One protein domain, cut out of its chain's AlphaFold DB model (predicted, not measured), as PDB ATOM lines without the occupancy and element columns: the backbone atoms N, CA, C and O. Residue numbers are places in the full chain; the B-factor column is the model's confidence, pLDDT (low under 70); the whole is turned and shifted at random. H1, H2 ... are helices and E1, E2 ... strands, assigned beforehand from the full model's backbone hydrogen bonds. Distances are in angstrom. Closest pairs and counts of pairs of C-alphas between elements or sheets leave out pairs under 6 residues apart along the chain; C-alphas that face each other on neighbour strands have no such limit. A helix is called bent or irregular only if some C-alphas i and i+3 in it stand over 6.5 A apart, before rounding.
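Overview. This is residues 31 to 128 of the 132 residues of an uncharacterized protein of Candidatus Methanomethylia archaeon (UniProt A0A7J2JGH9). Helix H3 runs through the middle of an elongated little stack of helices, with H2 folded back along its first part as a helical hairpin, H4 along another side, and H1, which meets H3 only with residues 48 to 51, near the far end from H2. Beside H1, the three-residue strand E1 lies in a small parallel strip between the short stretches 34 to 35 and 101 to 102. The printed part has 98 residues, with four named helices and one named strand in the order H1, E1, H2, H3, H4, and its class is mostly helix. It is compact, with a radius of gyration of the C-alphas of 13.2 A, and its C-alphas span 39 by 26 by 24 A, only just elongated.

Along the chain. Begin at Gly 31 and pass along residues 31 to 40 to H1, residues 41 to 56, where you find C-alpha 41 at (149.141, 153.521, 131.280); H1 measures 24.0 A from first to last C-alpha. H1 is irregular: C-alphas 42 and 45 are 7.1 A apart. After a tight link of four residues comes E1, residues 61 to 63. Two more residues, again a tight link, lead to H2, residues 66 to 74, 11.8 A long. A tight link of five residues brings you to H3, residues 80 to 96, 24.4 A long; look for C-alpha 80 at (161.021, 161.976, 140.347). A short link of ten residues leads on to H4, residues 107 to 127, the longest helix at 29.9 A, which ends with C-alpha 127 at (158.513, 130.629, 138.373). H4 is only just irregular, with C-alphas 111 and 114 at 6.7 A, and it has a kink of 38 degrees near residue 114.

Arrangement. Start from H3, the hub, which touches the three other helices. H2 and H3 form a helical hairpin: they touch, closest at the C-alphas of Ala 69 and Ala 83, 4.9 A apart, and run opposite ways at a shallow tilt of 16 degrees. H4 touches H3, with the C-alphas of Ser 88 and Ile 113 closest at 6.4 A; the two run the same way at a shallow tilt of 34.6 degrees, only just short of steep. H1 only just touches H3, with 3 pairs of C-alphas within 8 A, by residues 48 to 51 of H1 and 93 to 94 of H3 alone; the closest C-alphas, of Val 48 and Leu 94, are 6.3 A apart, and the helices run the same way at a shallow tilt of 29 degrees. H1 and H2 are close but not clearly touching, with the C-alphas of Leu 41 and Val 68 closest at 6.9 A. H4 is apart from H1, E1 and H2. E1 pairs with no named strand, but residues 34 to 35 pair parallel with its residues 61 to 62, and residues 101 to 102 with its residues 62 to 63. The closest C-alphas of H1 and E1 are those of Val 51 and Val 61, 5.9 A apart. Within H2 and H3 every O i to N i+4 pair is within hydrogen-bond range; in H1 10 of 12 are, in H4 14 of 17.

Size, cuts and confidence. The two C-alphas farthest apart, those of Gly 76 and Gly 128, are 39.5 A apart, while the first and last printed C-alphas, of Gly 31 and Gly 128, are 27.5 A apart. The printed part has no cut, and no link between its named elements is long. The mean pLDDT of the printed part is 93.3; look at residue 128 for the one printed residue under 70.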
ATOM      1  N   GLY A  31     168.517 141.608 111.647       74.69
ATOM      2  CA  GLY A  31     167.379 141.096 112.417       74.69
ATOM      3  C   GLY A  31     166.332 142.179 112.716       74.69
ATOM      4  O   GLY A  31     166.666 143.349 112.885       74.69
ATOM      5  N   LEU A  32     165.060 141.780 112.815       83.94
ATOM      6  CA  LEU A  32     163.948 142.666 113.173       83.94
ATOM      7  C   LEU A  32     163.743 142.693 114.694       83.94
ATOM      8  O   LEU A  32     163.559 141.644 115.312       83.94
ATOM      9  N   LEU A  33     163.709 143.895 115.275       89.69
ATOM     10  CA  LEU A  33     163.250 144.141 116.643       89.69
ATOM     11  C   LEU A  33     161.900 144.862 116.588       89.69
ATOM     12  O   LEU A  33     161.792 145.928 115.987       89.69
ATOM     13  N   ALA A  34     160.870 144.291 117.207       90.88
ATOM     14  CA  ALA A  34     159.545 144.897 117.263       90.88
ATOM     15  C   ALA A  34     159.399 145.787 118.507       90.88
ATOM     16  O   ALA A  34     159.434 145.279 119.628       90.88
ATOM     17  N   ASP A  35     159.196 147.093 118.322       93.00
ATOM     18  CA  ASP A  35     158.741 147.995 119.386       93.00
ATOM     19  C   ASP A  35     157.212 148.099 119.348       93.00
ATOM     20  O   ASP A  35     156.641 148.589 118.375       93.00
ATOM     21  N   VAL A  36     156.536 147.616 120.393       89.00
ATOM     22  CA  VAL A  36     155.063 147.629 120.441       89.00
ATOM     23  C   VAL A  36     154.479 149.017 120.702       89.00
ATOM     24  O   VAL A  36     153.287 149.219 120.462       89.00
ATOM     25  N   GLY A  37     155.306 149.960 121.165       86.50
ATOM     26  CA  GLY A  37     154.889 151.289 121.581       86.50
ATOM     27  C   GLY A  37     153.998 151.261 122.826       86.50
ATOM     28  O   GLY A  37     153.069 150.464 122.956       86.50
ATOM     29  N   VAL A  38     154.258 152.164 123.764       87.31
ATOM     30  CA  VAL A  38     153.362 152.420 124.897       87.31
ATOM     31  C   VAL A  38     153.071 153.910 124.905       87.31
ATOM     32  O   VAL A  38     154.000 154.714 124.931       87.31
ATOM     33  N   ILE A  39     151.788 154.266 124.831       87.00
ATOM     34  CA  ILE A  39     151.345 155.662 124.703       87.00
ATOM     35  C   ILE A  39     151.043 156.236 126.088       87.00
ATOM     36  O   ILE A  39     151.480 157.330 126.429       87.00
ATOM     37  N   ASP A  40     150.318 155.466 126.896       90.88
ATOM     38  CA  ASP A  40     149.943 155.790 128.269       90.88
ATOM     39  C   ASP A  40     149.710 154.503 129.085       90.88
ATOM     40  O   ASP A  40     149.808 153.383 128.566       90.88
ATOM     41  N   LEU A  41     149.380 154.649 130.372       92.38
ATOM     42  CA  LEU A  41     149.141 153.521 131.280       92.38
ATOM     43  C   LEU A  41     148.002 152.594 130.824       92.38
ATOM     44  O   LEU A  41     148.081 151.388 131.055       92.38
ATOM     45  N   SER A  42     146.978 153.117 130.142       91.88
ATOM     46  CA  SER A  42     145.852 152.313 129.647       91.88
ATOM     47  C   SER A  42     146.263 151.363 128.519       91.88
ATOM     48  O   SER A  42     145.635 150.324 128.321       91.88
ATOM     49  N   THR A  43     147.361 151.663 127.818       90.94
ATOM     50  CA  THR A  43     147.874 150.832 126.717       90.94
ATOM     51  C   THR A  43     148.765 149.669 127.168       90.94
ATOM     52  O   THR A  43     149.040 148.765 126.376       90.94
ATOM     53  N   ILE A  44     149.176 149.628 128.441       92.88
ATOM     54  CA  ILE A  44     150.068 148.587 128.981       92.88
ATOM     55  C   ILE A  44     149.506 147.164 128.818       92.88
ATOM     56  O   ILE A  44     150.245 146.301 128.332       92.88
ATOM     57  N   PRO A  45     148.229 146.867 129.137       92.50
ATOM     58  CA  PRO A  45     147.687 145.521 128.957       92.50
ATOM     59  C   PRO A  45     147.732 145.053 127.497       92.50
ATOM     60  O   PRO A  45     148.000 143.882 127.224       92.50
ATOM     61  N   VAL A  46     147.510 145.967 126.549       90.81
ATOM     62  CA  VAL A  46     147.597 145.678 125.112       90.81
ATOM     63  C   VAL A  46     149.048 145.407 124.707       90.81
ATOM     64  O   VAL A  46     149.306 144.416 124.027       90.81
ATOM     65  N   ALA A  47     150.003 146.214 125.179       92.06
ATOM     66  CA  ALA A  47     151.429 145.989 124.939       92.06
ATOM     67  C   ALA A  47     151.886 144.611 125.450       92.06
ATOM     68  O   ALA A  47     152.545 143.872 124.722       92.06
ATOM     69  N   VAL A  48     151.455 144.210 126.653       94.31
ATOM     70  CA  VAL A  48     151.717 142.873 127.217       94.31
ATOM     71  C   VAL A  48     151.165 141.763 126.317       94.31
ATOM     72  O   VAL A  48     151.871 140.790 126.044       94.31
ATOM     73  N   LYS A  49     149.925 141.896 125.821       92.69
ATOM     74  CA  LYS A  49     149.323 140.921 124.892       92.69
ATOM     75  C   LYS A  49     150.154 140.791 123.609       92.69
ATOM     76  O   LYS A  49     150.451 139.673 123.194       92.69
ATOM     77  N   ILE A  50     150.562 141.910 123.008       91.19
ATOM     78  CA  ILE A  50     151.348 141.911 121.765       91.19
ATOM     79  C   ILE A  50     152.739 141.304 121.993       91.19
ATOM     80  O   ILE A  50     153.157 140.456 121.207       91.19
ATOM     81  N   VAL A  51     153.424 141.665 123.085       93.94
ATOM     82  CA  VAL A  51     154.726 141.090 123.473       93.94
ATOM     83  C   VAL A  51     154.646 139.566 123.523       93.94
ATOM     84  O   VAL A  51     155.442 138.884 122.882       93.94
ATOM     85  N   LYS A  52     153.638 139.015 124.201       92.62
ATOM     86  CA  LYS A  52     153.444 137.561 124.291       92.62
ATOM     87  C   LYS A  52     153.206 136.913 122.929       92.62
ATOM     88  O   LYS A  52     153.775 135.862 122.635       92.62
ATOM     89  N   VAL A  53     152.378 137.529 122.082       91.62
ATOM     90  CA  VAL A  53     152.090 137.014 120.734       91.62
ATOM     91  C   VAL A  53     153.348 137.009 119.865       91.62
ATOM     92  O   VAL A  53     153.668 135.981 119.270       91.62
ATOM     93  N   LEU A  54     154.083 138.121 119.810       90.19
ATOM     94  CA  LEU A  54     155.289 138.236 118.988       90.19
ATOM     95  C   LEU A  54     156.424 137.346 119.510       90.19
ATOM     96  O   LEU A  54     157.099 136.693 118.712       90.19
ATOM     97  N   LYS A  55     156.564 137.213 120.836       90.06
ATOM     98  CA  LYS A  55     157.527 136.295 121.455       90.06
ATOM     99  C   LYS A  55     157.266 134.843 121.048       90.06
ATOM    100  O   LYS A  55     158.205 134.163 120.642       90.06
ATOM    101  N   ARG A  56     156.003 134.387 121.067       90.44
ATOM    102  CA  ARG A  56     155.612 133.044 120.582       90.44
ATOM    103  C   ARG A  56     155.877 132.837 119.090       90.44
ATOM    104  O   ARG A  56     156.129 131.716 118.668       90.44
ATOM    105  N   ARG A  57     155.854 133.907 118.291       87.88
ATOM    106  CA  ARG A  57     156.212 133.886 116.861       87.88
ATOM    107  C   ARG A  57     157.730 133.930 116.610       87.88
ATOM    108  O   ARG A  57     158.146 134.032 115.457       87.88
ATOM    109  N   GLY A  58     158.555 133.885 117.661       88.25
ATOM    110  CA  GLY A  58     160.016 133.934 117.561       88.25
ATOM    111  C   GLY A  58     160.565 135.311 117.185       88.25
ATOM    112  O   GLY A  58     161.686 135.412 116.695       88.25
ATOM    113  N   ILE A  59     159.780 136.371 117.378       88.38
ATOM    114  CA  ILE A  59     160.149 137.735 117.002       88.38
ATOM    115  C   ILE A  59     160.638 138.460 118.258       88.38
ATOM    116  O   ILE A  59     159.869 138.579 119.219       88.38
ATOM    117  N   PRO A  60     161.893 138.947 118.293       92.69
ATOM    118  CA  PRO A  60     162.357 139.787 119.386       92.69
ATOM    119  C   PRO A  60     161.483 141.037 119.496       92.69
ATOM    120  O   PRO A  60     161.326 141.796 118.541       92.69
ATOM    121  N   VAL A  61     160.899 141.240 120.670       94.88
ATOM    122  CA  VAL A  61     159.893 142.277 120.913       94.88
ATOM    123  C   VAL A  61     160.169 142.995 122.226       94.88
ATOM    124  O   VAL A  61     160.619 142.371 123.184       94.88
ATOM    125  N   GLY A  62     159.901 144.291 122.287       95.75
ATOM    126  CA  GLY A  62     160.128 145.136 123.454       95.75
ATOM    127  C   GLY A  62     159.384 146.461 123.338       95.75
ATOM    128  O   GLY A  62     158.559 146.626 122.441       95.75
ATOM    129  N   CYS A  63     159.654 147.392 124.253       95.00
ATOM    130  CA  CYS A  63     159.214 148.788 124.149       95.00
ATOM    131  C   CYS A  63     159.940 149.710 125.143       95.00
ATOM    132  O   CYS A  63     160.808 149.270 125.905       95.00
ATOM    133  N   SER A  64     159.585 151.002 125.123       95.38
ATOM    134  CA  SER A  64     160.020 152.005 126.103       95.38
ATOM    135  C   SER A  64     158.903 152.373 127.094       95.38
ATOM    136  O   SER A  64     158.157 153.325 126.857       95.38
ATOM    137  N   PRO A  65     158.769 151.665 128.232       93.12
ATOM    138  CA  PRO A  65     157.816 152.056 129.276       93.12
ATOM    139  C   PRO A  65     158.208 153.365 129.977       93.12
ATOM    140  O   PRO A  65     157.354 154.057 130.530       93.12
ATOM    141  N   ALA A  66     159.495 153.724 129.924       95.56
ATOM    142  CA  ALA A  66     160.033 154.942 130.512       95.56
ATOM    143  C   ALA A  66     159.364 156.207 129.958       95.56
ATOM    144  O   ALA A  66     159.198 157.173 130.699       95.56
ATOM    145  N   ASN A  67     158.927 156.188 128.694       94.06
ATOM    146  CA  ASN A  67     158.225 157.317 128.085       94.06
ATOM    147  C   ASN A  67     156.979 157.704 128.882       94.06
ATOM    148  O   ASN A  67     156.787 158.883 129.156       94.06
ATOM    149  N   VAL A  68     156.185 156.729 129.334       95.62
ATOM    150  CA  VAL A  68     154.981 157.001 130.133       95.62
ATOM    151  C   VAL A  68     155.359 157.625 131.474       95.62
ATOM    152  O   VAL A  68     154.814 158.658 131.856       95.62
ATOM    153  N   ALA A  69     156.324 157.029 132.176       96.56
ATOM    154  CA  ALA A  69     156.728 157.492 133.498       96.56
ATOM    155  C   ALA A  69     157.314 158.913 133.468       96.56
ATOM    156  O   ALA A  69     156.885 159.784 134.226       96.56
ATOM    157  N   TYR A  70     158.256 159.177 132.559       95.81
ATOM    158  CA  TYR A  70     158.903 160.485 132.461       95.81
ATOM    159  C   TYR A  70     158.022 161.545 131.799       95.81
ATOM    160  O   TYR A  70     158.195 162.728 132.084       95.81
ATOM    161  N   GLN A  71     157.042 161.159 130.977       95.75
ATOM    162  CA  GLN A  71     156.031 162.097 130.497       95.75
ATOM    163  C   GLN A  71     155.118 162.570 131.637       95.75
ATOM    164  O   GLN A  71     154.774 163.748 131.676       95.75
ATOM    165  N   LEU A  72     154.732 161.687 132.565       96.62
ATOM    166  CA  LEU A  72     153.948 162.071 133.745       96.62
ATOM    167  C   LEU A  72     154.757 162.964 134.698       96.62
ATOM    168  O   LEU A  72     154.236 163.982 135.150       96.62
ATOM    169  N   TYR A  73     156.042 162.653 134.906       97.06
ATOM    170  CA  TYR A  73     156.979 163.527 135.627       97.06
ATOM    171  C   TYR A  73     157.101 164.909 134.973       97.06
ATOM    172  O   TYR A  73     156.909 165.930 135.623       97.06
ATOM    173  N   GLY A  74     157.340 164.962 133.658       96.69
ATOM    174  CA  GLY A  74     157.462 166.222 132.920       96.69
ATOM    175  C   GLY A  74     156.181 167.067 132.909       96.69
ATOM    176  O   GLY A  74     156.246 168.268 132.671       96.69
ATOM    177  N   LYS A  75     155.022 166.455 133.188       97.31
ATOM    178  CA  LYS A  75     153.728 167.134 133.365       97.31
ATOM    179  C   LYS A  75     153.452 167.559 134.816       97.31
ATOM    180  O   LYS A  75     152.396 168.133 135.060       97.31
ATOM    181  N   GLY A  76     154.345 167.264 135.762       97.69
ATOM    182  CA  GLY A  76     154.156 167.550 137.189       97.69
ATOM    183  C   GLY A  76     153.093 166.679 137.865       97.69
ATOM    184  O   GLY A  76     152.543 167.073 138.885       97.69
ATOM    185  N   LEU A  77     152.762 165.522 137.279       97.88
ATOM    186  CA  LEU A  77     151.788 164.578 137.844       97.88
ATOM    187  C   LEU A  77     152.427 163.538 138.766       97.88
ATOM    188  O   LEU A  77     151.706 162.808 139.434       97.88
ATOM    189  N   LEU A  78     153.756 163.441 138.737       97.94
ATOM    190  CA  LEU A  78     154.565 162.566 139.571       97.94
ATOM    191  C   LEU A  78     155.816 163.322 140.007       97.94
ATOM    192  O   LEU A  78     156.378 164.088 139.221       97.94
ATOM    193  N   GLU A  79     156.300 163.014 141.200       98.38
ATOM    194  CA  GLU A  79     157.656 163.322 141.633       98.38
ATOM    195  C   GLU A  79     158.675 162.387 140.955       98.38
ATOM    196  O   GLU A  79     158.337 161.346 140.377       98.38
ATOM    197  N   LEU A  80     159.962 162.744 141.014       96.75
ATOM    198  CA  LEU A  80     161.021 161.976 140.347       96.75
ATOM    199  C   LEU A  80     161.085 160.526 140.853       96.75
ATOM    200  O   LEU A  80     161.210 159.590 140.060       96.75
ATOM    201  N   GLU A  81     161.008 160.332 142.164       97.62
ATOM    202  CA  GLU A  81     161.001 159.025 142.817       97.62
ATOM    203  C   GLU A  81     159.796 158.181 142.384       97.62
ATOM    204  O   GLU A  81     159.946 156.988 142.113       97.62
ATOM    205  N   GLU A  82     158.622 158.795 142.233       98.25
ATOM    206  CA  GLU A  82     157.402 158.120 141.783       98.25
ATOM    207  C   GLU A  82     157.503 157.706 140.312       98.25
ATOM    208  O   GLU A  82     157.139 156.588 139.945       98.25
ATOM    209  N   ALA A  83     158.079 158.558 139.462       97.81
ATOM    210  CA  ALA A  83     158.348 158.224 138.069       97.81
ATOM    211  C   ALA A  83     159.380 157.094 137.937       97.81
ATOM    212  O   ALA A  83     159.225 156.200 137.102       97.81
ATOM    213  N   ARG A  84     160.417 157.076 138.784       97.75
ATOM    214  CA  ARG A  84     161.380 155.964 138.841       97.75
ATOM    215  C   ARG A  84     160.696 154.665 139.253       97.75
ATOM    216  O   ARG A  84     160.881 153.655 138.572       97.75
ATOM    217  N   ALA A  85     159.872 154.706 140.300       98.12
ATOM    218  CA  ALA A  85     159.102 153.560 140.769       98.12
ATOM    219  C   ALA A  85     158.144 153.036 139.688       98.12
ATOM    220  O   ALA A  85     158.098 151.831 139.431       98.12
ATOM    221  N   LEU A  86     157.442 153.931 138.989       97.94
ATOM    222  CA  LEU A  86     156.570 153.569 137.877       97.94
ATOM    223  C   LEU A  86     157.361 152.952 136.715       97.94
ATOM    224  O   LEU A  86     156.973 151.901 136.209       97.94
ATOM    225  N   ASN A  87     158.500 153.536 136.322       97.69
ATOM    226  CA  ASN A  87     159.369 152.971 135.283       97.69
ATOM    227  C   ASN A  87     159.839 151.550 135.652       97.69
ATOM    228  O   ASN A  87     159.804 150.643 134.817       97.69
ATOM    229  N   SER A  88     160.222 151.330 136.915       98.06
ATOM    230  CA  SER A  88     160.564 150.003 137.434       98.06
ATOM    231  C   SER A  88     159.395 149.024 137.345       98.06
ATOM    232  O   SER A  88     159.562 147.927 136.816       98.06
ATOM    233  N   ALA A  89     158.205 149.412 137.806       97.69
ATOM    234  CA  ALA A  89     157.027 148.550 137.779       97.69
ATOM    235  C   ALA A  89     156.646 148.143 136.347       97.69
ATOM    236  O   ALA A  89     156.458 146.961 136.058       97.69
ATOM    237  N   LEU A  90     156.601 149.106 135.422       97.12
ATOM    238  CA  LEU A  90     156.284 148.844 134.019       97.12
ATOM    239  C   LEU A  90     157.350 147.968 133.344       97.12
ATOM    240  O   LEU A  90     157.015 147.043 132.603       97.12
ATOM    241  N   THR A  91     158.630 148.209 133.642       97.00
ATOM    242  CA  THR A  91     159.735 147.370 133.158       97.00
ATOM    243  C   THR A  91     159.597 145.930 133.650       97.00
ATOM    244  O   THR A  91     159.735 144.999 132.857       97.00
ATOM    245  N   ALA A  92     159.277 145.729 134.930       96.44
ATOM    246  CA  ALA A  92     159.065 144.403 135.504       96.44
ATOM    247  C   ALA A  92     157.903 143.661 134.827       96.44
ATOM    248  O   ALA A  92     158.061 142.505 134.433       96.44
ATOM    249  N   ILE A  93     156.768 144.340 134.623       95.31
ATOM    250  CA  ILE A  93     155.591 143.787 133.932       95.31
ATOM    251  C   ILE A  93     155.958 143.297 132.527       95.31
ATOM    252  O   ILE A  93     155.602 142.183 132.141       95.31
ATOM    253  N   LEU A  94     156.692 144.103 131.758       95.00
ATOM    254  CA  LEU A  94     157.065 143.758 130.386       95.00
ATOM    255  C   LEU A  94     158.110 142.636 130.325       95.00
ATOM    256  O   LEU A  94     158.022 141.768 129.456       95.00
ATOM    257  N   GLN A  95     159.063 142.602 131.259       94.69
ATOM    258  CA  GLN A  95     160.018 141.493 131.349       94.69
ATOM    259  C   GLN A  95     159.328 140.171 131.700       94.69
ATOM    260  O   GLN A  95     159.627 139.149 131.080       94.69
ATOM    261  N   LEU A  96     158.360 140.192 132.624       92.38
ATOM    262  CA  LEU A  96     157.526 139.024 132.933       92.38
ATOM    263  C   LEU A  96     156.657 138.599 131.747       92.38
ATOM    264  O   LEU A  96     156.423 137.411 131.561       92.38
ATOM    265  N   ALA A  97     156.216 139.544 130.915       92.19
ATOM    266  CA  ALA A  97     155.494 139.243 129.681       92.19
ATOM    267  C   ALA A  97     156.372 138.598 128.590       92.19
ATOM    268  O   ALA A  97     155.840 138.150 127.576       92.19
ATOM    269  N   GLY A  98     157.696 138.548 128.773       92.56
ATOM    270  CA  GLY A  98     158.630 137.946 127.820       92.56
ATOM    271  C   GLY A  98     159.269 138.932 126.843       92.56
ATOM    272  O   GLY A  98     159.778 138.507 125.799       92.56
ATOM    273  N   ALA A  99     159.265 140.232 127.162       95.19
ATOM    274  CA  ALA A  99     159.996 141.225 126.383       95.19
ATOM    275  C   ALA A  99     161.474 140.818 126.244       95.19
ATOM    276  O   ALA A  99     162.134 140.416 127.200       95.19
ATOM    277  N   SER A 100     161.978 140.904 125.018       95.38
ATOM    278  CA  SER A 100     163.357 140.581 124.641       95.38
ATOM    279  C   SER A 100     164.298 141.772 124.821       95.38
ATOM    280  O   SER A 100     165.500 141.580 124.959       95.38
ATOM    281  N   PHE A 101     163.761 142.993 124.840       95.94
ATOM    282  CA  PHE A 101     164.495 144.210 125.176       95.94
ATOM    283  C   PHE A 101     163.569 145.225 125.856       95.94
ATOM    284  O   PHE A 101     162.351 145.187 125.680       95.94
ATOM    285  N   ILE A 102     164.156 146.149 126.620       96.56
ATOM    286  CA  ILE A 102     163.463 147.292 127.223       96.56
ATOM    287  C   ILE A 102     164.303 148.544 126.989       96.56
ATOM    288  O   ILE A 102     165.479 148.589 127.350       96.56
ATOM    289  N   MET A 103     163.689 149.580 126.422       96.69
ATOM    290  CA  MET A 103     164.281 150.915 126.336       96.69
ATOM    291  C   MET A 103     163.987 151.660 127.638       96.69
ATOM    292  O   MET A 103     162.925 152.261 127.809       96.69
ATOM    293  N   TYR A 104     164.925 151.567 128.578       95.75
ATOM    294  CA  TYR A 104     164.722 151.922 129.985       95.75
ATOM    295  C   TYR A 104     164.718 153.429 130.295       95.75
ATOM    296  O   TYR A 104     164.495 153.816 131.444       95.75
ATOM    297  N   GLY A 105     164.925 154.275 129.286       94.19
ATOM    298  CA  GLY A 105     164.899 155.728 129.420       94.19
ATOM    299  C   GLY A 105     166.290 156.336 129.650       94.19
ATOM    300  O   GLY A 105     167.264 155.851 129.076       94.19
ATOM    301  N   PRO A 106     166.400 157.422 130.439       94.44
ATOM    302  CA  PRO A 106     167.652 158.147 130.649       94.44
ATOM    303  C   PRO A 106     168.769 157.258 131.198       94.44
ATOM    304  O   PRO A 106     168.509 156.355 131.988       94.44
ATOM    305  N   LEU A 107     170.028 157.584 130.891       96.12
ATOM    306  CA  LEU A 107     171.188 156.807 131.352       96.12
ATOM    307  C   LEU A 107     171.219 156.619 132.881       96.12
ATOM    308  O   LEU A 107     171.537 155.534 133.356       96.12
ATOM    309  N   LYS A 108     170.801 157.632 133.655       95.06
ATOM    310  CA  LYS A 108     170.693 157.546 135.125       95.06
ATOM    311  C   LYS A 108     169.736 156.447 135.604       95.06
ATOM    312  O   LYS A 108     169.879 155.964 136.718       95.06
ATOM    313  N   ALA A 109     168.772 156.025 134.785       96.69
ATOM    314  CA  ALA A 109     167.878 154.932 135.149       96.69
ATOM    315  C   ALA A 109     168.574 153.561 135.184       96.69
ATOM    316  O   ALA A 109     168.061 152.633 135.812       96.69
ATOM    317  N   ALA A 110     169.773 153.436 134.602       97.00
ATOM    318  CA  ALA A 110     170.588 152.230 134.722       97.00
ATOM    319  C   ALA A 110     170.922 151.886 136.188       97.00
ATOM    320  O   ALA A 110     171.018 150.702 136.514       97.00
ATOM    321  N   GLU A 111     171.012 152.890 137.075       96.31
ATOM    322  CA  GLU A 111     171.303 152.726 138.511       96.31
ATOM    323  C   GLU A 111     170.295 151.815 139.231       96.31
ATOM    324  O   GLU A 111     170.646 151.165 140.212       96.31
ATOM    325  N   TYR A 112     169.058 151.726 138.730       95.94
ATOM    326  CA  TYR A 112     168.005 150.906 139.332       95.94
ATOM    327  C   TYR A 112     167.413 149.855 138.377       95.94
ATOM    328  O   TYR A 112     167.003 148.781 138.824       95.94
ATOM    329  N   ILE A 113     167.397 150.099 137.061       97.69
ATOM    330  CA  ILE A 113     166.807 149.162 136.092       97.69
ATOM    331  C   ILE A 113     167.672 147.919 135.877       97.69
ATOM    332  O   ILE A 113     167.122 146.835 135.704       97.69
ATOM    333  N   PHE A 114     169.004 148.017 135.904       96.94
ATOM    334  CA  PHE A 114     169.848 146.836 135.663       96.94
ATOM    335  C   PHE A 114     169.755 145.826 136.809       96.94
ATOM    336  O   PHE A 114     169.642 144.622 136.568       96.94
ATOM    337  N   ALA A 115     169.728 146.314 138.054       96.88
ATOM    338  CA  ALA A 115     169.477 145.473 139.219       96.88
ATOM    339  C   ALA A 115     168.093 144.814 139.130       96.88
ATOM    340  O   ALA A 115     167.987 143.595 139.267       96.88
ATOM    341  N   LEU A 116     167.052 145.595 138.814       96.88
ATOM    342  CA  LEU A 116     165.707 145.076 138.577       96.88
ATOM    343  C   LEU A 116     165.703 143.981 137.504       96.88
ATOM    344  O   LEU A 116     165.186 142.899 137.752       96.88
ATOM    345  N   ALA A 117     166.301 144.231 136.337       95.12
ATOM    346  CA  ALA A 117     166.308 143.289 135.222       95.12
ATOM    347  C   ALA A 117     166.933 141.942 135.609       95.12
ATOM    348  O   ALA A 117     166.383 140.885 135.309       95.12
ATOM    349  N   LYS A 118     168.037 141.977 136.363       95.56
ATOM    350  CA  LYS A 118     168.652 140.770 136.923       95.56
ATOM    351  C   LYS A 118     167.690 140.014 137.842       95.56
ATOM    352  O   LYS A 118     167.579 138.795 137.734       95.56
ATOM    353  N   PHE A 119     167.000 140.708 138.749       95.12
ATOM    354  CA  PHE A 119     166.041 140.070 139.656       95.12
ATOM    355  C   PHE A 119     164.839 139.481 138.920       95.12
ATOM    356  O   PHE A 119     164.420 138.372 139.240       95.12
ATOM    357  N   MET A 120     164.314 140.186 137.921       93.94
ATOM    358  CA  MET A 120     163.192 139.707 137.118       93.94
ATOM    359  C   MET A 120     163.564 138.480 136.286       93.94
ATOM    360  O   MET A 120     162.751 137.568 136.167       93.94
ATOM    361  N   GLU A 121     164.795 138.408 135.775       90.44
ATOM    362  CA  GLU A 121     165.307 137.212 135.101       90.44
ATOM    363  C   GLU A 121     165.359 136.010 136.057       90.44
ATOM    364  O   GLU A 121     164.832 134.943 135.743       90.44
ATOM    365  N   ILE A 122     165.914 136.195 137.261       91.81
ATOM    366  CA  ILE A 122     165.942 135.155 138.303       91.81
ATOM    367  C   ILE A 122     164.519 134.710 138.659       91.81
ATOM    368  O   ILE A 122     164.251 133.513 138.771       91.81
ATOM    369  N   LEU A 123     163.600 135.664 138.830       89.94
ATOM    370  CA  LEU A 123     162.207 135.386 139.162       89.94
ATOM    371  C   LEU A 123     161.521 134.587 138.048       89.94
ATOM    372  O   LEU A 123     160.880 133.577 138.334       89.94
ATOM    373  N   ARG A 124     161.717 134.975 136.782       84.94
ATOM    374  CA  ARG A 124     161.191 134.259 135.613       84.94
ATOM    375  C   ARG A 124     161.713 132.823 135.551       84.94
ATOM    376  O   ARG A 124     160.927 131.904 135.352       84.94
ATOM    377  N   MET A 125     163.012 132.613 135.783       85.50
ATOM    378  CA  MET A 125     163.609 131.272 135.839       85.50
ATOM    379  C   MET A 125     163.022 130.418 136.973       85.50
ATOM    380  O   MET A 125     162.831 129.217 136.804       85.50
ATOM    381  N   ARG A 126     162.733 131.023 138.133       85.88
ATOM    382  CA  ARG A 126     162.194 130.327 139.314       85.88
ATOM    383  C   ARG A 126     160.717 129.992 139.201       85.88
ATOM    384  O   ARG A 126     160.300 128.957 139.710       85.88
ATOM    385  N   MET A 127     159.938 130.861 138.572       80.31
ATOM    386  CA  MET A 127     158.513 130.629 138.373       80.31
ATOM    387  C   MET A 127     158.252 129.521 137.341       80.31
ATOM    388  O   MET A 127     157.179 128.928 137.373       80.31
ATOM    389  N   GLY A 128     159.220 129.187 136.477       65.38
ATOM    390  CA  GLY A 128     158.982 128.371 135.283       65.38
ATOM    391  C   GLY A 128     158.282 129.194 134.195       65.38
ATOM    392  O   GLY A 128     157.879 130.333 134.441       65.38
TER     393      GLY A 128